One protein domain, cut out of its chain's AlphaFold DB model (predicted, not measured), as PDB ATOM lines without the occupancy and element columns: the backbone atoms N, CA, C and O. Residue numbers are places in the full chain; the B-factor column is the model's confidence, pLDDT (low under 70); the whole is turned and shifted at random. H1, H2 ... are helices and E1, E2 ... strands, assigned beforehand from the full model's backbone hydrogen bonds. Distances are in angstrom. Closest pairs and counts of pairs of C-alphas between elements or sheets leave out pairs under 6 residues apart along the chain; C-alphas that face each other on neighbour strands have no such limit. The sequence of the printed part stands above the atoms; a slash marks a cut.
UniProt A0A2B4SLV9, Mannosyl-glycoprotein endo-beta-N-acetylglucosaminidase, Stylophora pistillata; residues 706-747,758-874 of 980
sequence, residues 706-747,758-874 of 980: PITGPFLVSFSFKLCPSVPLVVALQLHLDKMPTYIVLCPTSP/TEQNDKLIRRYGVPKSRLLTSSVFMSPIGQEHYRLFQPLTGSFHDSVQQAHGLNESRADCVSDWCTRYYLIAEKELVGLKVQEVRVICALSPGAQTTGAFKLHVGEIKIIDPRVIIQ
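AT A GLANCE: This is residues 706 to 747 and 758 to 874 of the 980 residues of the protein "Mannosyl-glycoprotein endo-beta-N-acetylglucosaminidase" of Stylophora pistillata (UniProt A0A2B4SLV9). What shape do these coordinates draw? They draw a sandwich of two twisted sheets, E4 E3 E2 E6 and E5 E1 E7, face to face with their strands crossed at 40 degrees; H2 and H3 cover part of one face of the three-strand sheet, and H1 touches H3. What is it built of? The 159 printed residues hold three named helices and seven named strands, in the order E1 E2 E3 H1 E4 H2 E5 E6 E7 H3, a mixed class; the first sheet is mixed, the second all antiparallel. How large is it? It is compact, with a radius of gyration of the C-alphas of 16.0 A and spans of 46 by 43 by 26 A.

HOW THE PARTS SIT: Where does E1, residues 711 to 720, sit? It is the inner strand between E5, residues 822 to 828, and E7, residues 858 to 867, antiparallel to both; N 711 and O 828, and N 712 and O 867, are each 2.9 A apart. What makes the other sheet? E2, residues 725 to 733, is antiparallel to E6, residues 837 to 847, with N 726 and O 846 2.8 A apart, and forms a hairpin with E3, residues 739 to 742, with N 731 and O 740 2.8 A apart. E4, residues 790 to 793, is parallel to E3, with N 791 and O 739 2.9 A apart. Between the sheets, the closest C-alphas of E1 and E2, Phe 715 and Leu 729, are 7.4 A apart. Where are the helices? H2, residues 799 to 807, is on the sheet E5 E1 E7 at a height of 9.9 A over the sheet, over E5 and across the strands, at 78 degrees to E5 on the local plane. H3, residues 869 to 873, is on the same face over E1 and only just touches H2, with 3 pairs of C-alphas within 8 A, the closest Ala 807 and Ile 872 at 5.4 A. H1, residues 758 to 768, is on neither sheet and touches H3, the closest C-alphas being Tyr 768 and Arg 870, 5.0 A apart. What do the helix backbones show? Every O i to N i+4 pair is within hydrogen-bond range in H2, 6 of 7 in H1 and 0 of 1 in H3, where 2 of 2 O i to N i+3 pairs are.

IN THESE COORDINATES: Where do the first and last elements lie? E1 begins at C-alpha 711 (25.424, 104.513, 16.102), and H3 ends at C-alpha 873 (25.567, 96.448, 27.684). How long are the longer elements? From first to last C-alpha, E1 spans 29.9 A, E6 29.0 A, E7 27.4 A, E2 25.0 A, E5 19.6 A and H1 14.8 A; E6 bends by 57 degrees at residue 840.

THE WHOLE: Is the printed part continuous? Residues 748 to 757 are not printed, and C-alphas 747 and 758 are 21.2 A apart across the cut. Which links are long? H1 to E4 and H2 to E5 are long links, of 21 and 14 residues. Where is confidence low? The mean pLDDT of the printed part is 80.1, and 20 residues are under 70, among them 811 to 820.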
ATOM      1  N   PRO A 706      18.668 108.159   6.927       72.56
ATOM      2  CA  PRO A 706      19.011 109.229   7.868       72.56
ATOM      3  C   PRO A 706      19.675 108.721   9.159       72.56
ATOM      4  O   PRO A 706      19.256 107.719   9.739       72.56
ATOM      5  N   ILE A 707      20.660 109.480   9.637       78.25
ATOM      6  CA  ILE A 707      21.330 109.350  10.937       78.25
ATOM      7  C   ILE A 707      20.512 110.129  11.978       78.25
ATOM      8  O   ILE A 707      20.255 111.318  11.794       78.25
ATOM      9  N   THR A 708      20.103 109.495  13.083       75.56
ATOM     10  CA  THR A 708      19.219 110.124  14.096       75.56
ATOM     11  C   THR A 708      19.825 110.231  15.500       75.56
ATOM     12  O   THR A 708      19.131 110.618  16.437       75.56
ATOM     13  N   GLY A 709      21.096 109.870  15.670       83.19
ATOM     14  CA  GLY A 709      21.804 109.827  16.953       83.19
ATOM     15  C   GLY A 709      23.092 109.001  16.837       83.19
ATOM     16  O   GLY A 709      23.435 108.609  15.720       83.19
ATOM     17  N   PRO A 710      23.794 108.722  17.951       85.44
ATOM     18  CA  PRO A 710      24.961 107.843  17.962       85.44
ATOM     19  C   PRO A 710      24.647 106.435  17.443       85.44
ATOM     20  O   PRO A 710      23.595 105.879  17.762       85.44
ATOM     21  N   PHE A 711      25.571 105.846  16.686       86.31
ATOM     22  CA  PHE A 711      25.424 104.513  16.102       86.31
ATOM     23  C   PHE A 711      26.727 103.710  16.180       86.31
ATOM     24  O   PHE A 711      27.821 104.235  15.970       86.31
ATOM     25  N   LEU A 712      26.598 102.414  16.467       88.56
ATOM     26  CA  LEU A 712      27.679 101.444  16.350       88.56
ATOM     27  C   LEU A 712      27.658 100.859  14.933       88.56
ATOM     28  O   LEU A 712      26.630 100.339  14.489       88.56
ATOM     29  N   VAL A 713      28.793 100.912  14.239       89.19
ATOM     30  CA  VAL A 713      29.006 100.188  12.980       89.19
ATOM     31  C   VAL A 713      29.873  98.966  13.244       89.19
ATOM     32  O   VAL A 713      30.923  99.096  13.873       89.19
ATOM     33  N   SER A 714      29.491  97.802  12.716       87.62
ATOM     34  CA  SER A 714      30.408  96.665  12.562       87.62
ATOM     35  C   SER A 714      30.586  96.302  11.093       87.62
ATOM     36  O   SER A 714      29.653  96.405  10.296       87.62
ATOM     37  N   PHE A 715      31.795  95.876  10.732       86.81
ATOM     38  CA  PHE A 715      32.155  95.477   9.373       86.81
ATOM     39  C   PHE A 715      33.063  94.243   9.409       86.81
ATOM     40  O   PHE A 715      34.139  94.288  10.011       86.81
ATOM     41  N   SER A 716      32.620  93.165   8.757       87.06
ATOM     42  CA  SER A 716      33.315  91.874   8.675       87.06
ATOM     43  C   SER A 716      33.710  91.547   7.234       87.06
ATOM     44  O   SER A 716      32.854  91.505   6.345       87.06
ATOM     45  N   PHE A 717      34.994  91.270   6.997       87.44
ATOM     46  CA  PHE A 717      35.540  90.983   5.667       87.44
ATOM     47  C   PHE A 717      36.688  89.958   5.688       87.44
ATOM     48  O   PHE A 717      37.342  89.760   6.710       87.44
ATOM     49  N   LYS A 718      36.952  89.326   4.541       87.44
ATOM     50  CA  LYS A 718      38.037  88.355   4.323       87.44
ATOM     51  C   LYS A 718      38.695  88.593   2.960       87.44
ATOM     52  O   LYS A 718      37.994  88.739   1.959       87.44
ATOM     53  N   LEU A 719      40.028  88.629   2.914       83.88
ATOM     54  CA  LEU A 719      40.820  88.753   1.680       83.88
ATOM     55  C   LEU A 719      41.413  87.395   1.280       83.88
ATOM     56  O   LEU A 719      42.020  86.714   2.104       83.88
ATOM     57  N   CYS A 720      41.240  87.016   0.013       81.31
ATOM     58  CA  CYS A 720      41.693  85.740  -0.547       81.31
ATOM     59  C   CYS A 720      42.456  85.953  -1.875       81.31
ATOM     60  O   CYS A 720      41.822  86.356  -2.856       81.31
ATOM     61  N   PRO A 721      43.761  85.635  -1.974       78.25
ATOM     62  CA  PRO A 721      44.674  85.327  -0.867       78.25
ATOM     63  C   PRO A 721      44.895  86.553   0.036       78.25
ATOM     64  O   PRO A 721      44.399  87.643  -0.254       78.25
ATOM     65  N   SER A 722      45.666  86.387   1.115       73.00
ATOM     66  CA  SER A 722      46.194  87.539   1.850       73.00
ATOM     67  C   SER A 722      47.094  88.361   0.921       73.00
ATOM     68  O   SER A 722      48.010  87.827   0.293       73.00
ATOM     69  N   VAL A 723      46.790  89.650   0.797       78.88
ATOM     70  CA  VAL A 723      47.446  90.616  -0.095       78.88
ATOM     71  C   VAL A 723      47.677  91.918   0.675       78.88
ATOM     72  O   VAL A 723      46.930  92.182   1.620       78.88
ATOM     73  N   PRO A 724      48.655  92.763   0.294       82.44
ATOM     74  CA  PRO A 724      48.933  94.034   0.967       82.44
ATOM     75  C   PRO A 724      47.901  95.119   0.596       82.44
ATOM     76  O   PRO A 724      48.243  96.194   0.102       82.44
ATOM     77  N   LEU A 725      46.620  94.809   0.806       84.50
ATOM     78  CA  LEU A 725      45.495  95.720   0.657       84.50
ATOM     79  C   LEU A 725      44.909  96.062   2.022       84.50
ATOM     80  O   LEU A 725      44.509  95.194   2.799       84.50
ATOM     81  N   VAL A 726      44.773  97.356   2.264       86.81
ATOM     82  CA  VAL A 726      43.957  97.904   3.335       86.81
ATOM     83  C   VAL A 726      42.504  97.929   2.859       86.81
ATOM     84  O   VAL A 726      42.223  98.401   1.759       86.81
ATOM     85  N   VAL A 727      41.576  97.470   3.700       88.25
ATOM     86  CA  VAL A 727      40.123  97.558   3.466       88.25
ATOM     87  C   VAL A 727      39.498  98.536   4.464       88.25
ATOM     88  O   VAL A 727      39.854  98.517   5.648       88.25
ATOM     89  N   ALA A 728      38.560  99.360   3.999       90.00
ATOM     90  CA  ALA A 728      37.750 100.279   4.799       90.00
ATOM     91  C   ALA A 728      36.286 100.300   4.320       90.00
ATOM     92  O   ALA A 728      35.976  99.884   3.200       90.00
ATOM     93  N   LEU A 729      35.385 100.802   5.168       91.19
ATOM     94  CA  LEU A 729      33.983 101.058   4.815       91.19
ATOM     95  C   LEU A 729      33.771 102.568   4.642       91.19
ATOM     96  O   LEU A 729      34.234 103.347   5.469       91.19
ATOM     97  N   GLN A 730      33.063 102.988   3.597       90.25
ATOM     98  CA  GLN A 730      32.716 104.383   3.330       90.25
ATOM     99  C   GLN A 730      31.192 104.554   3.299       90.25
ATOM    100  O   GLN A 730      30.496 103.849   2.568       90.25
ATOM    101  N   LEU A 731      30.682 105.515   4.069       89.12
ATOM    102  CA  LEU A 731      29.285 105.955   4.052       89.12
ATOM    103  C   LEU A 731      29.221 107.302   3.318       89.12
ATOM    104  O   LEU A 731      29.913 108.245   3.701       89.12
ATOM    105  N   HIS A 732      28.423 107.383   2.257       86.62
ATOM    106  CA  HIS A 732      28.268 108.570   1.408       86.62
ATOM    107  C   HIS A 732      27.059 109.380   1.892       86.62
ATOM    108  O   HIS A 732      25.964 108.821   1.940       86.62
ATOM    109  N   LEU A 733      27.230 110.647   2.279       86.56
ATOM    110  CA  LEU A 733      26.171 111.472   2.877       86.56
ATOM    111  C   LEU A 733      25.518 112.448   1.879       86.56
ATOM    112  O   LEU A 733      26.141 112.863   0.906       86.56
ATOM    113  N   ASP A 734      24.274 112.860   2.151       83.50
ATOM    114  CA  ASP A 734      23.507 113.813   1.326       83.50
ATOM    115  C   ASP A 734      24.027 115.265   1.371       83.50
ATOM    116  O   ASP A 734      23.588 116.100   0.578       83.50
ATOM    117  N   LYS A 735      24.924 115.583   2.315       85.62
ATOM    118  CA  LYS A 735      25.528 116.909   2.558       85.62
ATOM    119  C   LYS A 735      26.927 116.751   3.168       85.62
ATOM    120  O   LYS A 735      27.408 115.634   3.334       85.62
ATOM    121  N   MET A 736      27.575 117.863   3.525       81.12
ATOM    122  CA  MET A 736      28.861 117.834   4.233       81.12
ATOM    123  C   MET A 736      28.732 117.283   5.665       81.12
ATOM    124  O   MET A 736      27.753 117.621   6.334       81.12
ATOM    125  N   PRO A 737      29.722 116.509   6.155       87.44
ATOM    126  CA  PRO A 737      30.857 115.954   5.404       87.44
ATOM    127  C   PRO A 737      30.385 114.867   4.420       87.44
ATOM    128  O   PRO A 737      29.673 113.948   4.812       87.44
ATOM    129  N   THR A 738      30.783 114.949   3.145       86.31
ATOM    130  CA  THR A 738      30.291 114.048   2.080       86.31
ATOM    131  C   THR A 738      30.581 112.570   2.362       86.31
ATOM    132  O   THR A 738      29.830 111.703   1.914       86.31
ATOM    133  N   TYR A 739      31.654 112.262   3.099       87.19
ATOM    134  CA  TYR A 739      32.073 110.890   3.391       87.19
ATOM    135  C   TYR A 739      32.403 110.664   4.870       87.19
ATOM    136  O   TYR A 739      33.245 111.348   5.448       87.19
ATOM    137  N   ILE A 740      31.837 109.613   5.458       90.69
ATOM    138  CA  ILE A 740      32.391 108.971   6.658       90.69
ATOM    139  C   ILE A 740      33.231 107.790   6.168       90.69
ATOM    140  O   ILE A 740      32.718 106.957   5.422       90.69
ATOM    141  N   VAL A 741      34.494 107.690   6.579       90.56
ATOM    142  CA  VAL A 741      35.374 106.556   6.259       90.56
ATOM    143  C   VAL A 741      35.811 105.862   7.545       90.56
ATOM    144  O   VAL A 741      36.345 106.487   8.459       90.56
ATOM    145  N   LEU A 742      35.569 104.557   7.608       91.81
ATOM    146  CA  LEU A 742      35.882 103.685   8.734       91.81
ATOM    147  C   LEU A 742      37.175 102.924   8.412       91.81
ATOM    148  O   LEU A 742      37.175 101.923   7.687       91.81
ATOM    149  N   CYS A 743      38.280 103.490   8.886       88.56
ATOM    150  CA  CYS A 743      39.658 103.154   8.542       88.56
ATOM    151  C   CYS A 743      40.160 101.877   9.255       88.56
ATOM    152  O   CYS A 743      39.527 101.383  10.185       88.56
ATOM    153  N   PRO A 744      41.313 101.304   8.862       84.50
ATOM    154  CA  PRO A 744      42.062 100.412   9.752       84.50
ATOM    155  C   PRO A 744      42.543 101.152  11.012       84.50
ATOM    156  O   PRO A 744      42.510 102.378  11.084       84.50
ATOM    157  N   THR A 745      43.074 100.397  11.972       74.94
ATOM    158  CA  THR A 745      43.978 100.937  12.997       74.94
ATOM    159  C   THR A 745      45.220 101.536  12.324       74.94
ATOM    160  O   THR A 745      45.785 100.902  11.430       74.94
ATOM    161  N   SER A 746      45.644 102.729  12.745       63.25
ATOM    162  CA  SER A 746      46.922 103.330  12.331       63.25
ATOM    163  C   SER A 746      48.050 102.897  13.283       63.25
ATOM    164  O   SER A 746      47.786 102.818  14.484       63.25
ATOM    165  N   PRO A 747      49.285 102.625  12.815       55.34
ATOM    166  CA  PRO A 747      50.424 102.374  13.705       55.34
ATOM    167  C   PRO A 747      50.926 103.640  14.417       55.34
ATOM    168  O   PRO A 747      51.365 103.567  15.561       55.34
ATOM    169  N   THR A 758      38.474 112.650  27.415       67.06
ATOM    170  CA  THR A 758      38.372 111.679  28.517       67.06
ATOM    171  C   THR A 758      37.022 111.772  29.233       67.06
ATOM    172  O   THR A 758      36.332 110.763  29.356       67.06
ATOM    173  N   GLU A 759      36.573 112.968  29.635       72.69
ATOM    174  CA  GLU A 759      35.285 113.122  30.337       72.69
ATOM    175  C   GLU A 759      34.079 112.805  29.426       72.69
ATOM    176  O   GLU A 759      33.075 112.233  29.870       72.69
ATOM    177  N   GLN A 760      34.172 113.117  28.125       75.25
ATOM    178  CA  GLN A 760      33.174 112.685  27.145       75.25
ATOM    179  C   GLN A 760      33.178 111.157  26.975       75.25
ATOM    180  O   GLN A 760      32.106 110.551  26.917       75.25
ATOM    181  N   ASN A 761      34.354 110.525  26.925       83.69
ATOM    182  CA  ASN A 761      34.479 109.073  26.825       83.69
ATOM    183  C   ASN A 761      33.948 108.357  28.068       83.69
ATOM    184  O   ASN A 761      33.203 107.398  27.903       83.69
ATOM    185  N   ASP A 762      34.194 108.847  29.284       84.38
ATOM    186  CA  ASP A 762      33.610 108.283  30.510       84.38
ATOM    187  C   ASP A 762      32.075 108.283  30.471       84.38
ATOM    188  O   ASP A 762      31.427 107.294  30.827       84.38
ATOM    189  N   LYS A 763      31.468 109.372  29.980       85.38
ATOM    190  CA  LYS A 763      30.009 109.476  29.790       85.38
ATOM    191  C   LYS A 763      29.485 108.496  28.730       85.38
ATOM    192  O   LYS A 763      28.346 108.043  28.844       85.38
ATOM    193  N   LEU A 764      30.288 108.156  27.719       86.19
ATOM    194  CA  LEU A 764      29.953 107.150  26.704       86.19
ATOM    195  C   LEU A 764      30.149 105.719  27.231       86.19
ATOM    196  O   LEU A 764      29.242 104.905  27.086       86.19
ATOM    197  N   ILE A 765      31.247 105.436  27.934       88.06
ATOM    198  CA  ILE A 765      31.548 104.137  28.552       88.06
ATOM    199  C   ILE A 765      30.463 103.772  29.574       88.06
ATOM    200  O   ILE A 765      29.896 102.686  29.497       88.06
ATOM    201  N   ARG A 766      30.063 104.702  30.453       86.06
ATOM    202  CA  ARG A 766      28.952 104.486  31.406       86.06
ATOM    203  C   ARG A 766      27.591 104.248  30.733       86.06
ATOM    204  O   ARG A 766      26.689 103.722  31.377       86.06
ATOM    205  N   ARG A 767      27.414 104.649  29.468       85.50
ATOM    206  CA  ARG A 767      26.133 104.586  28.735       85.50
ATOM    207  C   ARG A 767      26.053 103.452  27.707       85.50
ATOM    208  O   ARG A 767      24.953 103.009  27.383       85.50
ATOM    209  N   TYR A 768      27.195 103.025  27.176       87.00
ATOM    210  CA  TYR A 768      27.317 102.121  26.028       87.00
ATOM    211  C   TYR A 768      28.411 101.049  26.204       87.00
ATOM    212  O   TYR A 768      28.613 100.241  25.306       87.00
ATOM    213  N   GLY A 769      29.152 101.045  27.316       86.75
ATOM    214  CA  GLY A 769      30.267 100.124  27.580       86.75
ATOM    215  C   GLY A 769      31.588 100.473  26.882       86.75
ATOM    216  O   GLY A 769      32.626  99.935  27.257       86.75
ATOM    217  N   VAL A 770      31.581 101.385  25.900       88.44
ATOM    218  CA  VAL A 770      32.755 101.736  25.077       88.44
ATOM    219  C   VAL A 770      32.878 103.251  24.825       88.44
ATOM    220  O   VAL A 770      31.858 103.950  24.811       88.44
ATOM    221  N   PRO A 771      34.103 103.774  24.608       89.88
ATOM    222  CA  PRO A 771      34.341 105.149  24.161       89.88
ATOM    223  C   PRO A 771      33.908 105.354  22.699       89.88
ATOM    224  O   PRO A 771      33.632 104.390  21.980       89.88
ATOM    225  N   LYS A 772      33.888 106.608  22.222       90.12
ATOM    226  CA  LYS A 772      33.725 106.870  20.779       90.12
ATOM    227  C   LYS A 772      34.949 106.384  19.991       90.12
ATOM    228  O   LYS A 772      36.063 106.332  20.510       90.12
ATOM    229  N   SER A 773      34.759 106.088  18.708       89.38
ATOM    230  CA  SER A 773      35.880 105.957  17.774       89.38
ATOM    231  C   SER A 773      36.615 107.292  17.652       89.38
ATOM    232  O   SER A 773      35.999 108.303  17.316       89.38
ATOM    233  N   ARG A 774      37.933 107.292  17.883       86.50
ATOM    234  CA  ARG A 774      38.788 108.471  17.678       86.50
ATOM    235  C   ARG A 774      38.806 108.869  16.196       86.50
ATOM    236  O   ARG A 774      38.827 108.007  15.308       86.50
ATOM    237  N   LEU A 775      38.785 110.178  15.953       85.50
ATOM    238  CA  LEU A 775      38.908 110.774  14.626       85.50
ATOM    239  C   LEU A 775      40.383 110.757  14.187       85.50
ATOM    240  O   LEU A 775      41.257 111.102  14.978       85.50
ATOM    241  N   LEU A 776      40.660 110.379  12.939       80.38
ATOM    242  CA  LEU A 776      42.004 110.402  12.355       80.38
ATOM    243  C   LEU A 776      42.215 111.675  11.524       80.38
ATOM    244  O   LEU A 776      41.340 112.086  10.760       80.38
ATOM    245  N   THR A 777      43.407 112.261  11.618       76.31
ATOM    246  CA  THR A 777      43.813 113.434  10.820       76.31
ATOM    247  C   THR A 777      44.222 113.063   9.390       76.31
ATOM    248  O   THR A 777      44.084 113.874   8.469       76.31
ATOM    249  N   SER A 778      44.693 111.826   9.188       74.62
ATOM    250  CA  SER A 778      45.153 111.306   7.900       74.62
ATOM    251  C   SER A 778      44.816 109.823   7.693       74.62
ATOM    252  O   SER A 778      44.523 109.090   8.637       74.62
ATOM    253  N   SER A 779      44.808 109.372   6.434       79.06
ATOM    254  CA  SER A 779      44.668 107.960   6.060       79.06
ATOM    255  C   SER A 779      45.027 107.741   4.586       79.06
ATOM    256  O   SER A 779      44.905 108.651   3.771       79.06
ATOM    257  N   VAL A 780      45.346 106.501   4.208       76.06
ATOM    258  CA  VAL A 780      45.511 106.078   2.799       76.06
ATOM    259  C   VAL A 780      44.241 106.339   1.962       76.06
ATOM    260  O   VAL A 780      44.313 106.481   0.746       76.06
ATOM    261  N   PHE A 781      43.075 106.449   2.609       77.62
ATOM    262  CA  PHE A 781      41.786 106.742   1.971       77.62
ATOM    263  C   PHE A 781      41.433 108.240   1.882       77.62
ATOM    264  O   PHE A 781      40.286 108.573   1.577       77.62
ATOM    265  N   MET A 782      42.373 109.151   2.162       71.94
ATOM    266  CA  MET A 782      42.162 110.588   1.939       71.94
ATOM    267  C   MET A 782      41.874 110.878   0.460       71.94
ATOM    268  O   MET A 782      42.471 110.290  -0.440       71.94
ATOM    269  N   SER A 783      40.969 111.823   0.213       63.66
ATOM    270  CA  SER A 783      40.625 112.287  -1.131       63.66
ATOM    271  C   SER A 783      41.159 113.711  -1.338       63.66
ATOM    272  O   SER A 783      41.045 114.514  -0.412       63.66
ATOM    273  N   PRO A 784      41.685 114.083  -2.522       60.44
ATOM    274  CA  PRO A 784      42.264 115.412  -2.775       60.44
ATOM    275  C   PRO A 784      41.223 116.552  -2.864       60.44
ATOM    276  O   PRO A 784      41.519 117.616  -3.394       60.44
ATOM    277  N   ILE A 785      39.999 116.324  -2.381       61.53
ATOM    278  CA  ILE A 785      38.841 117.226  -2.486       61.53
ATOM    279  C   ILE A 785      38.755 118.181  -1.271       61.53
ATOM    280  O   ILE A 785      38.004 119.142  -1.318       61.53
ATOM    281  N   GLY A 786      39.540 117.949  -0.208       67.88
ATOM    282  CA  GLY A 786      39.559 118.762   1.021       67.88
ATOM    283  C   GLY A 786      39.165 117.966   2.272       67.88
ATOM    284  O   GLY A 786      38.402 117.002   2.184       67.88
ATOM    285  N   GLN A 787      39.699 118.328   3.445       71.56
ATOM    286  CA  GLN A 787      39.412 117.635   4.717       71.56
ATOM    287  C   GLN A 787      37.967 117.857   5.201       71.56
ATOM    288  O   GLN A 787      37.388 117.000   5.864       71.56
ATOM    289  N   GLU A 788      37.351 118.975   4.832       77.31
ATOM    290  CA  GLU A 788      35.958 119.321   5.110       77.31
ATOM    291  C   GLU A 788      34.952 118.350   4.468       77.31
ATOM    292  O   GLU A 788      33.854 118.151   4.993       77.31
ATOM    293  N   HIS A 789      35.344 117.689   3.375       82.69
ATOM    294  CA  HIS A 789      34.527 116.702   2.676       82.69
ATOM    295  C   HIS A 789      34.449 115.343   3.389       82.69
ATOM    296  O   HIS A 789      33.633 114.509   2.983       82.69
ATOM    297  N   TYR A 790      35.258 115.077   4.423       86.31
ATOM    298  CA  TYR A 790      35.269 113.766   5.070       86.31
ATOM    299  C   TYR A 790      35.470 113.768   6.595       86.31
ATOM    300  O   TYR A 790      35.870 114.746   7.227       86.31
ATOM    301  N   ARG A 791      35.165 112.617   7.201       88.75
ATOM    302  CA  ARG A 791      35.525 112.242   8.574       88.75
ATOM    303  C   ARG A 791      36.118 110.840   8.560       88.75
ATOM    304  O   ARG A 791      35.516 109.926   7.999       88.75
ATOM    305  N   LEU A 792      37.296 110.683   9.154       89.19
ATOM    306  CA  LEU A 792      38.036 109.424   9.213       89.19
ATOM    307  C   LEU A 792      37.951 108.884  10.642       89.19
ATOM    308  O   LEU A 792      38.315 109.599  11.567       89.19
ATOM    309  N   PHE A 793      37.496 107.649  10.840       90.38
ATOM    310  CA  PHE A 793      37.359 107.050  12.173       90.38
ATOM    311  C   PHE A 793      38.171 105.764  12.288       90.38
ATOM    312  O   PHE A 793      38.082 104.895  11.416       90.38
ATOM    313  N   GLN A 794      38.923 105.618  13.381       89.50
ATOM    314  CA  GLN A 794      39.620 104.371  13.700       89.50
ATOM    315  C   GLN A 794      38.696 103.371  14.423       89.50
ATOM    316  O   GLN A 794      37.723 103.787  15.069       89.50
ATOM    317  N   PRO A 795      38.962 102.055  14.344       90.31
ATOM    318  CA  PRO A 795      38.162 101.061  15.045       90.31
ATOM    319  C   PRO A 795      38.416 101.107  16.556       90.31
ATOM    320  O   PRO A 795      39.458 101.578  17.012       90.31
ATOM    321  N   LEU A 796      37.485 100.553  17.330       87.88
ATOM    322  CA  LEU A 796      37.734 100.174  18.720       87.88
ATOM    323  C   LEU A 796      38.855  99.120  18.778       87.88
ATOM    324  O   LEU A 796      38.974  98.278  17.883       87.88
ATOM    325  N   THR A 797      39.665  99.158  19.837       84.38
ATOM    326  CA  THR A 797      40.863  98.318  20.023       84.38
ATOM    327  C   THR A 797      41.004  97.841  21.468       84.38
ATOM    328  O   THR A 797      40.540  98.516  22.387       84.38
ATOM    329  N   GLY A 798      41.699  96.717  21.676       83.44
ATOM    330  CA  GLY A 798      41.929  96.143  23.008       83.44
ATOM    331  C   GLY A 798      40.622  95.742  23.694       83.44
ATOM    332  O   GLY A 798      39.664  95.376  23.018       83.44
ATOM    333  N   SER A 799      40.554  95.904  25.016       81.00
ATOM    334  CA  SER A 799      39.412  95.478  25.838       81.00
ATOM    335  C   SER A 799      38.047  96.008  25.376       81.00
ATOM    336  O   SER A 799      37.043  95.324  25.558       81.00
ATOM    337  N   PHE A 800      37.977  97.180  24.733       86.31
ATOM    338  CA  PHE A 800      36.730  97.701  24.155       86.31
ATOM    339  C   PHE A 800      36.321  97.004  22.843       86.31
ATOM    340  O   PHE A 800      35.134  96.922  22.544       86.31
ATOM    341  N   HIS A 801      37.274  96.486  22.062       85.38
ATOM    342  CA  HIS A 801      36.990  95.609  20.915       85.38
ATOM    343  C   HIS A 801      36.558  94.225  21.406       85.38
ATOM    344  O   HIS A 801      35.486  93.756  21.019       85.38
ATOM    345  N   ASP A 802      37.317  93.649  22.343       81.81
ATOM    346  CA  ASP A 802      37.045  92.339  22.944       81.81
ATOM    347  C   ASP A 802      35.661  92.314  23.631       81.81
ATOM    348  O   ASP A 802      34.880  91.379  23.456       81.81
ATOM    349  N   SER A 803      35.306  93.381  24.360       83.06
ATOM    350  CA  SER A 803      33.998  93.543  25.010       83.06
ATOM    351  C   SER A 803      32.841  93.567  24.004       83.06
ATOM    352  O   SER A 803      31.819  92.917  24.226       83.06
ATOM    353  N   VAL A 804      32.999  94.245  22.861       84.50
ATOM    354  CA  VAL A 804      31.967  94.268  21.811       84.50
ATOM    355  C   VAL A 804      31.881  92.918  21.089       84.50
ATOM    356  O   VAL A 804      30.775  92.469  20.786       84.50
ATOM    357  N   GLN A 805      33.000  92.214  20.879       82.50
ATOM    358  CA  GLN A 805      32.983  90.833  20.382       82.50
ATOM    359  C   GLN A 805      32.190  89.904  21.314       82.50
ATOM    360  O   GLN A 805      31.262  89.229  20.858       82.50
ATOM    361  N   GLN A 806      32.473  89.943  22.619       80.19
ATOM    362  CA  GLN A 806      31.760  89.166  23.639       80.19
ATOM    363  C   GLN A 806      30.272  89.543  23.717       80.19
ATOM    364  O   GLN A 806      29.415  88.661  23.754       80.19
ATOM    365  N   ALA A 807      29.931  90.836  23.639       78.88
ATOM    366  CA  ALA A 807      28.544  91.304  23.587       78.88
ATOM    367  C   ALA A 807      27.784  90.796  22.346       78.88
ATOM    368  O   ALA A 807      26.566  90.612  22.406       78.88
ATOM    369  N   HIS A 808      28.488  90.536  21.237       75.50
ATOM    370  CA  HIS A 808      27.961  89.873  20.040       75.50
ATOM    371  C   HIS A 808      28.021  88.331  20.082       75.50
ATOM    372  O   HIS A 808      27.501  87.689  19.165       75.50
ATOM    373  N   GLY A 809      28.575  87.739  21.146       69.56
ATOM    374  CA  GLY A 809      28.677  86.291  21.362       69.56
ATOM    375  C   GLY A 809      29.889  85.615  20.724       69.56
ATOM    376  O   GLY A 809      29.901  84.390  20.586       69.56
ATOM    377  N   LEU A 810      30.890  86.395  20.311       71.31
ATOM    378  CA  LEU A 810      32.166  85.896  19.812       71.31
ATOM    379  C   LEU A 810      33.123  85.720  20.999       71.31
ATOM    380  O   LEU A 810      33.745  86.675  21.453       71.31
ATOM    381  N   ASN A 811      33.238  84.487  21.494       56.94
ATOM    382  CA  ASN A 811      34.153  84.115  22.584       56.94
ATOM    383  C   ASN A 811      35.542  83.698  22.052       56.94
ATOM    384  O   ASN A 811      36.185  82.811  22.611       56.94
ATOM    385  N   GLU A 812      35.980  84.281  20.935       52.97
ATOM    386  CA  GLU A 812      37.267  83.960  20.318       52.97
ATOM    387  C   GLU A 812      38.392  84.671  21.075       52.97
ATOM    388  O   GLU A 812      38.697  85.838  20.838       52.97
ATOM    389  N   SER A 813      39.031  83.939  21.994       44.81
ATOM    390  CA  SER A 813      40.368  84.306  22.454       44.81
ATOM    391  C   SER A 813      41.285  84.386  21.227       44.81
ATOM    392  O   SER A 813      41.248  83.520  20.349       44.81
ATOM    393  N   ARG A 814      42.127  85.422  21.166       46.19
ATOM    394  CA  ARG A 814      42.966  85.745  19.996       46.19
ATOM    395  C   ARG A 814      44.045  84.690  19.672       46.19
ATOM    396  O   ARG A 814      44.845  84.915  18.768       46.19
ATOM    397  N   ALA A 815      44.097  83.594  20.432       39.62
ATOM    398  CA  ALA A 815      45.052  82.498  20.299       39.62
ATOM    399  C   ALA A 815      44.530  81.313  19.459       39.62
ATOM    400  O   ALA A 815      45.325  80.688  18.762       39.62
ATOM    401  N   ASP A 816      43.223  81.019  19.492       38.28
ATOM    402  CA  ASP A 816      42.663  79.757  18.963       38.28
ATOM    403  C   ASP A 816      41.873  79.914  17.644       38.28
ATOM    404  O   ASP A 816      41.453  78.935  17.022       38.28
ATOM    405  N   CYS A 817      41.639  81.149  17.196       40.69
ATOM    406  CA  CYS A 817      40.761  81.459  16.067       40.69
ATOM    407  C   CYS A 817      41.452  81.306  14.694       40.69
ATOM    408  O   CYS A 817      41.975  82.266  14.125       40.69
ATOM    409  N   VAL A 818      41.382  80.107  14.098       45.62
ATOM    410  CA  VAL A 818      41.780  79.843  12.692       45.62
ATOM    411  C   VAL A 818      40.713  80.378  11.714       45.62
ATOM    412  O   VAL A 818      40.093  79.639  10.950       45.62
ATOM    413  N   SER A 819      40.450  81.685  11.779       59.47
ATOM    414  CA  SER A 819      39.401  82.374  11.023       59.47
ATOM    415  C   SER A 819      39.978  83.567  10.263       59.47
ATOM    416  O   SER A 819      40.300  84.598  10.847       59.47
ATOM    417  N   ASP A 820      40.058  83.468   8.933       69.81
ATOM    418  CA  ASP A 820      40.570  84.550   8.067       69.81
ATOM    419  C   ASP A 820      39.627  85.784   7.973       69.81
ATOM    420  O   ASP A 820      39.767  86.616   7.072       69.81
ATOM    421  N   TRP A 821      38.605  85.880   8.831       82.56
ATOM    422  CA  TRP A 821      37.611  86.956   8.836       82.56
ATOM    423  C   TRP A 821      37.999  88.071   9.813       82.56
ATOM    424  O   TRP A 821      37.871  87.938  11.027       82.56
ATOM    425  N   CYS A 822      38.389  89.228   9.284       84.38
ATOM    426  CA  CYS A 822      38.611  90.428  10.082       84.38
ATOM    427  C   CYS A 822      37.270  91.117  10.380       84.38
ATOM    428  O   CYS A 822      36.540  91.467   9.451       84.38
ATOM    429  N   THR A 823      36.962  91.356  11.660       86.56
ATOM    430  CA  THR A 823      35.800  92.156  12.088       86.56
ATOM    431  C   THR A 823      36.242  93.377  12.888       86.56
ATOM    432  O   THR A 823      37.031  93.272  13.830       86.56
ATOM    433  N   ARG A 824      35.722  94.551  12.515       89.31
ATOM    434  CA  ARG A 824      35.997  95.838  13.171       89.31
ATOM    435  C   ARG A 824      34.705  96.500  13.641       89.31
ATOM    436  O   ARG A 824      33.671  96.347  12.991       89.31
ATOM    437  N   TYR A 825      34.805  97.269  14.723       90.69
ATOM    438  CA  TYR A 825      33.701  97.993  15.356       90.69
ATOM    439  C   TYR A 825      34.054  99.474  15.501       90.69
ATOM    440  O   TYR A 825      35.203  99.793  15.803       90.69
ATOM    441  N   TYR A 826      33.079 100.360  15.305       92.12
ATOM    442  CA  TYR A 826      33.257 101.812  15.368       92.12
ATOM    443  C   TYR A 826      32.052 102.450  16.066       92.12
ATOM    444  O   TYR A 826      30.926 102.256  15.604       92.12
ATOM    445  N   LEU A 827      32.259 103.214  17.143       92.06
ATOM    446  CA  LEU A 827      31.187 103.997  17.772       92.06
ATOM    447  C   LEU A 827      31.229 105.434  17.251       92.06
ATOM    448  O   LEU A 827      32.079 106.226  17.654       92.06
ATOM    449  N   ILE A 828      30.284 105.773  16.375       90.94
ATOM    450  CA  ILE A 828      30.129 107.121  15.832       90.94
ATOM    451  C   ILE A 828      29.130 107.881  16.708       90.94
ATOM    452  O   ILE A 828      27.941 107.561  16.726       90.94
ATOM    453  N   ALA A 829      29.614 108.874  17.456       88.19
ATOM    454  CA  ALA A 829      28.824 109.634  18.435       88.19
ATOM    455  C   ALA A 829      28.735 111.145  18.132       88.19
ATOM    456  O   ALA A 829      28.241 111.914  18.960       88.19
ATOM    457  N   GLU A 830      29.206 111.575  16.960       85.19
ATOM    458  CA  GLU A 830      29.361 112.994  16.634       85.19
ATOM    459  C   GLU A 830      28.027 113.692  16.340       85.19
ATOM    460  O   GLU A 830      27.271 113.308  15.444       85.19
ATOM    461  N   LYS A 831      27.745 114.758  17.101       83.38
ATOM    462  CA  LYS A 831      26.472 115.501  17.054       83.38
ATOM    463  C   LYS A 831      26.210 116.141  15.687       83.38
ATOM    464  O   LYS A 831      25.060 116.222  15.271       83.38
ATOM    465  N   GLU A 832      27.266 116.562  14.991       81.06
ATOM    466  CA  GLU A 832      27.201 117.204  13.669       81.06
ATOM    467  C   GLU A 832      26.675 116.288  12.550       81.06
ATOM    468  O   GLU A 832      26.196 116.779  11.532       81.06
ATOM    469  N   LEU A 833      26.700 114.963  12.746       85.00
ATOM    470  CA  LEU A 833      26.196 113.992  11.770       85.00
ATOM    471  C   LEU A 833      24.682 113.737  11.901       85.00
ATOM    472  O   LEU A 833      24.078 113.109  11.029       85.00
ATOM    473  N   VAL A 834      24.048 114.201  12.983       84.50
ATOM    474  CA  VAL A 834      22.628 113.940  13.261       84.50
ATOM    475  C   VAL A 834      21.738 114.758  12.319       84.50
ATOM    476  O   VAL A 834      21.772 115.984  12.303       84.50
ATOM    477  N   GLY A 835      20.901 114.064  11.546       80.31
ATOM    478  CA  GLY A 835      20.026 114.642  10.521       80.31
ATOM    479  C   GLY A 835      20.564 114.544   9.088       80.31
ATOM    480  O   GLY A 835      19.806 114.823   8.155       80.31
ATOM    481  N   LEU A 836      21.820 114.120   8.899       85.00
ATOM    482  CA  LEU A 836      22.379 113.765   7.588       85.00
ATOM    483  C   LEU A 836      21.879 112.389   7.129       85.00
ATOM    484  O   LEU A 836      21.394 111.598   7.941       85.00
ATOM    485  N   LYS A 837      21.994 112.081   5.834       81.44
ATOM    486  CA  LYS A 837      21.543 110.806   5.257       81.44
ATOM    487  C   LYS A 837      22.637 110.071   4.504       81.44
ATOM    488  O   LYS A 837      23.145 110.583   3.516       81.44
ATOM    489  N   VAL A 838      22.899 108.825   4.889       81.25
ATOM    490  CA  VAL A 838      23.710 107.870   4.126       81.25
ATOM    491  C   VAL A 838      22.951 107.473   2.852       81.25
ATOM    492  O   VAL A 838      21.992 106.707   2.909       81.25
ATOM    493  N   GLN A 839      23.355 107.998   1.697       76.06
ATOM    494  CA  GLN A 839      22.783 107.666   0.384       76.06
ATOM    495  C   GLN A 839      23.366 106.370  -0.201       76.06
ATOM    496  O   GLN A 839      22.765 105.753  -1.080       76.06
ATOM    497  N   GLU A 840      24.555 105.970   0.256       77.56
ATOM    498  CA  GLU A 840      25.310 104.841  -0.289       77.56
ATOM    499  C   GLU A 840      26.272 104.273   0.764       77.56
ATOM    500  O   GLU A 840      26.845 105.021   1.560       77.56
ATOM    501  N   VAL A 841      26.489 102.956   0.738       83.81
ATOM    502  CA  VAL A 841      27.508 102.265   1.542       83.81
ATOM    503  C   VAL A 841      28.452 101.549   0.586       83.81
ATOM    504  O   VAL A 841      28.017 100.729  -0.220       83.81
ATOM    505  N   ARG A 842      29.746 101.862   0.668       85.44
ATOM    506  CA  ARG A 842      30.803 101.295  -0.176       85.44
ATOM    507  C   ARG A 842      31.835 100.583   0.680       85.44
ATOM    508  O   ARG A 842      32.205 101.072   1.743       85.44
ATOM    509  N   VAL A 843      32.365  99.477   0.176       87.19
ATOM    510  CA  VAL A 843      33.619  98.903   0.676       87.19
ATOM    511  C   VAL A 843      34.728  99.351  -0.267       87.19
ATOM    512  O   VAL A 843      34.584  99.227  -1.484       87.19
ATOM    513  N   ILE A 844      35.806  99.902   0.284       88.44
ATOM    514  CA  ILE A 844      36.926 100.459  -0.479       88.44
ATOM    515  C   ILE A 844      38.233  99.761  -0.095       88.44
ATOM    516  O   ILE A 844      38.460  99.437   1.072       88.44
ATOM    517  N   CYS A 845      39.091  99.543  -1.091       87.56
ATOM    518  CA  CYS A 845      40.415  98.951  -0.927       87.56
ATOM    519  C   CYS A 845      41.490  99.905  -1.440       87.56
ATOM    520  O   CYS A 845      41.308 100.535  -2.480       87.56
ATOM    521  N   ALA A 846      42.620  99.954  -0.746       85.25
ATOM    522  CA  ALA A 846      43.822 100.661  -1.173       85.25
ATOM    523  C   ALA A 846      45.058  99.792  -0.910       85.25
ATOM    524  O   ALA A 846      45.024  98.913  -0.050       85.25
ATOM    525  N   LEU A 847      46.151 100.032  -1.634       83.56
ATOM    526  CA  LEU A 847      47.447  99.431  -1.313       83.56
ATOM    527  C   LEU A 847      47.941  99.920   0.052       83.56
ATOM    528  O   LEU A 847      47.794 101.097   0.381       83.56
ATOM    529  N   SER A 848      48.571  99.036   0.826       79.38
ATOM    530  CA  SER A 848      49.375  99.461   1.977       79.38
ATOM    531  C   SER A 848      50.509 100.398   1.523       79.38
ATOM    532  O   SER A 848      51.050 100.194   0.430       79.38
ATOM    533  N   PRO A 849      50.915 101.400   2.326       74.50
ATOM    534  CA  PRO A 849      52.020 102.293   1.976       74.50
ATOM    535  C   PRO A 849      53.288 101.520   1.582       74.50
ATOM    536  O   PRO A 849      53.696 100.590   2.272       74.50
ATOM    537  N   GLY A 850      53.886 101.880   0.444       72.00
ATOM    538  CA  GLY A 850      55.085 101.228  -0.101       72.00
ATOM    539  C   GLY A 850      54.873  99.858  -0.770       72.00
ATOM    540  O   GLY A 850      55.818  99.333  -1.355       72.00
ATOM    541  N   ALA A 851      53.670  99.275  -0.734       77.38
ATOM    542  CA  ALA A 851      53.396  97.984  -1.365       77.38
ATOM    543  C   ALA A 851      53.097  98.099  -2.874       77.38
ATOM    544  O   ALA A 851      52.574  99.105  -3.350       77.38
ATOM    545  N   GLN A 852      53.369  97.024  -3.620       71.75
ATOM    546  CA  GLN A 852      53.003  96.871  -5.035       71.75
ATOM    547  C   GLN A 852      52.061  95.667  -5.209       71.75
ATOM    548  O   GLN A 852      52.255  94.625  -4.584       71.75
ATOM    549  N   THR A 853      51.038  95.785  -6.063       63.66
ATOM    550  CA  THR A 853      50.146  94.663  -6.414       63.66
ATOM    551  C   THR A 853      50.804  93.721  -7.419       63.66
ATOM    552  O   THR A 853      51.225  94.169  -8.483       63.66
ATOM    553  N   THR A 854      50.792  92.414  -7.146       57.56
ATOM    554  CA  THR A 854      51.369  91.378  -8.028       57.56
ATOM    555  C   THR A 854      50.377  90.294  -8.474       57.56
ATOM    556  O   THR A 854      50.780  89.321  -9.107       57.56
ATOM    557  N   GLY A 855      49.075  90.434  -8.190       73.69
ATOM    558  CA  GLY A 855      48.077  89.439  -8.593       73.69
ATOM    559  C   GLY A 855      46.623  89.833  -8.330       73.69
ATOM    560  O   GLY A 855      46.333  90.870  -7.735       73.69
ATOM    561  N   ALA A 856      45.703  88.981  -8.786       81.44
ATOM    562  CA  ALA A 856      44.271  89.117  -8.534       81.44
ATOM    563  C   ALA A 856      43.905  88.696  -7.099       81.44
ATOM    564  O   ALA A 856      44.475  87.752  -6.552       81.44
ATOM    565  N   PHE A 857      42.905  89.359  -6.518       84.75
ATOM    566  CA  PHE A 857      42.384  89.073  -5.181       84.75
ATOM    567  C   PHE A 857      40.857  88.944  -5.204       84.75
ATOM    568  O   PHE A 857      40.183  89.453  -6.100       84.75
ATOM    569  N   LYS A 858      40.303  88.282  -4.188       85.38
ATOM    570  CA  LYS A 858      38.870  88.247  -3.884       85.38
ATOM    571  C   LYS A 858      38.657  88.866  -2.510       85.38
ATOM    572  O   LYS A 858      39.250  88.418  -1.531       85.38
ATOM    573  N   LEU A 859      37.800  89.881  -2.437       84.81
ATOM    574  CA  LEU A 859      37.300  90.416  -1.177       84.81
ATOM    575  C   LEU A 859      35.922  89.818  -0.902       84.81
ATOM    576  O   LEU A 859      34.986  90.018  -1.673       84.81
ATOM    577  N   HIS A 860      35.801  89.107   0.209       83.94
ATOM    578  CA  HIS A 860      34.533  88.620   0.728       83.94
ATOM    579  C   HIS A 860      34.040  89.595   1.800       83.94
ATOM    580  O   HIS A 860      34.754  89.866   2.764       83.94
ATOM    581  N   VAL A 861      32.823  90.114   1.638       82.31
ATOM    582  CA  VAL A 861      32.124  90.919   2.651       82.31
ATOM    583  C   VAL A 861      31.104  90.011   3.324       82.31
ATOM    584  O   VAL A 861      30.270  89.420   2.642       82.31
ATOM    585  N   GLY A 862      31.206  89.853   4.642       81.50
ATOM    586  CA  GLY A 862      30.369  88.931   5.409       81.50
ATOM    587  C   GLY A 862      29.150  89.630   5.994       81.50
ATOM    588  O   GLY A 862      28.012  89.244   5.725       81.50
ATOM    589  N   GLU A 863      29.397  90.684   6.772       79.44
ATOM    590  CA  GLU A 863      28.358  91.428   7.476       79.44
ATOM    591  C   GLU A 863      28.713  92.918   7.581       79.44
ATOM    592  O   GLU A 863      29.858  93.279   7.863       79.44
ATOM    593  N   ILE A 864      27.715  93.780   7.380       82.69
ATOM    594  CA  ILE A 864      27.736  95.188   7.791       82.69
ATOM    595  C   ILE A 864      26.531  95.407   8.709       82.69
ATOM    596  O   ILE A 864      25.395  95.199   8.277       82.69
ATOM    597  N   LYS A 865      26.768  95.842   9.952       80.69
ATOM    598  CA  LYS A 865      25.718  96.275  10.887       80.69
ATOM    599  C   LYS A 865      25.798  97.778  11.125       80.69
ATOM    600  O   LYS A 865      26.891  98.296  11.329       80.69
ATOM    601  N   ILE A 866      24.647  98.447  11.188       83.38
ATOM    602  CA  ILE A 866      24.493  99.794  11.758       83.38
ATOM    603  C   ILE A 866      23.382  99.715  12.813       83.38
ATOM    604  O   ILE A 866      22.213  99.527  12.463       83.38
ATOM    605  N   ILE A 867      23.750  99.791  14.097       81.19
ATOM    606  CA  ILE A 867      22.868  99.508  15.245       81.19
ATOM    607  C   ILE A 867      23.008 100.547  16.370       81.19
ATOM    608  O   ILE A 867      23.967 101.317  16.415       81.19
ATOM    609  N   ASP A 868      22.041 100.572  17.287       81.62
ATOM    610  CA  ASP A 868      22.088 101.412  18.490       81.62
ATOM    611  C   ASP A 868      23.166 100.890  19.464       81.62
ATOM    612  O   ASP A 868      23.148  99.704  19.791       81.62
ATOM    613  N   PRO A 869      24.098 101.726  19.958       83.25
ATOM    614  CA  PRO A 869      25.183 101.274  20.829       83.25
ATOM    615  C   PRO A 869      24.732 100.814  22.226       83.25
ATOM    616  O   PRO A 869      25.496 100.133  22.906       83.25
ATOM    617  N   ARG A 870      23.498 101.111  22.668       84.38
ATOM    618  CA  ARG A 870      22.968 100.637  23.968       84.38
ATOM    619  C   ARG A 870      22.934  99.118  24.088       84.38
ATOM    620  O   ARG A 870      22.997  98.599  25.198       84.38
ATOM    621  N   VAL A 871      22.862  98.407  22.964       79.12
ATOM    622  CA  VAL A 871      22.752  96.945  22.956       79.12
ATOM    623  C   VAL A 871      24.001  96.256  23.502       79.12
ATOM    624  O   VAL A 871      23.880  95.161  24.032       79.12
ATOM    625  N   ILE A 872      25.181  96.894  23.446       83.12
ATOM    626  CA  ILE A 872      26.453  96.320  23.932       83.12
ATOM    627  C   ILE A 872      26.323  95.859  25.392       83.12
ATOM    628  O   ILE A 872      26.716  94.745  25.726       83.12
ATOM    629  N   ILE A 873      25.719  96.696  26.242       83.06
ATOM    630  CA  ILE A 873      25.567  96.448  27.684       83.06
ATOM    631  C   ILE A 873      24.289  95.678  28.051       83.06
ATOM    632  O   ILE A 873      24.121  95.296  29.207       83.06
ATOM    633  N   GLN A 874      23.380  95.430  27.101       81.62
ATOM    634  CA  GLN A 874      22.153  94.678  27.374       81.62
ATOM    635  C   GLN A 874      22.432  93.164  27.386       81.62
ATOM    636  O   GLN A 874      23.005  92.641  26.420       81.62
TER     637      GLN A 874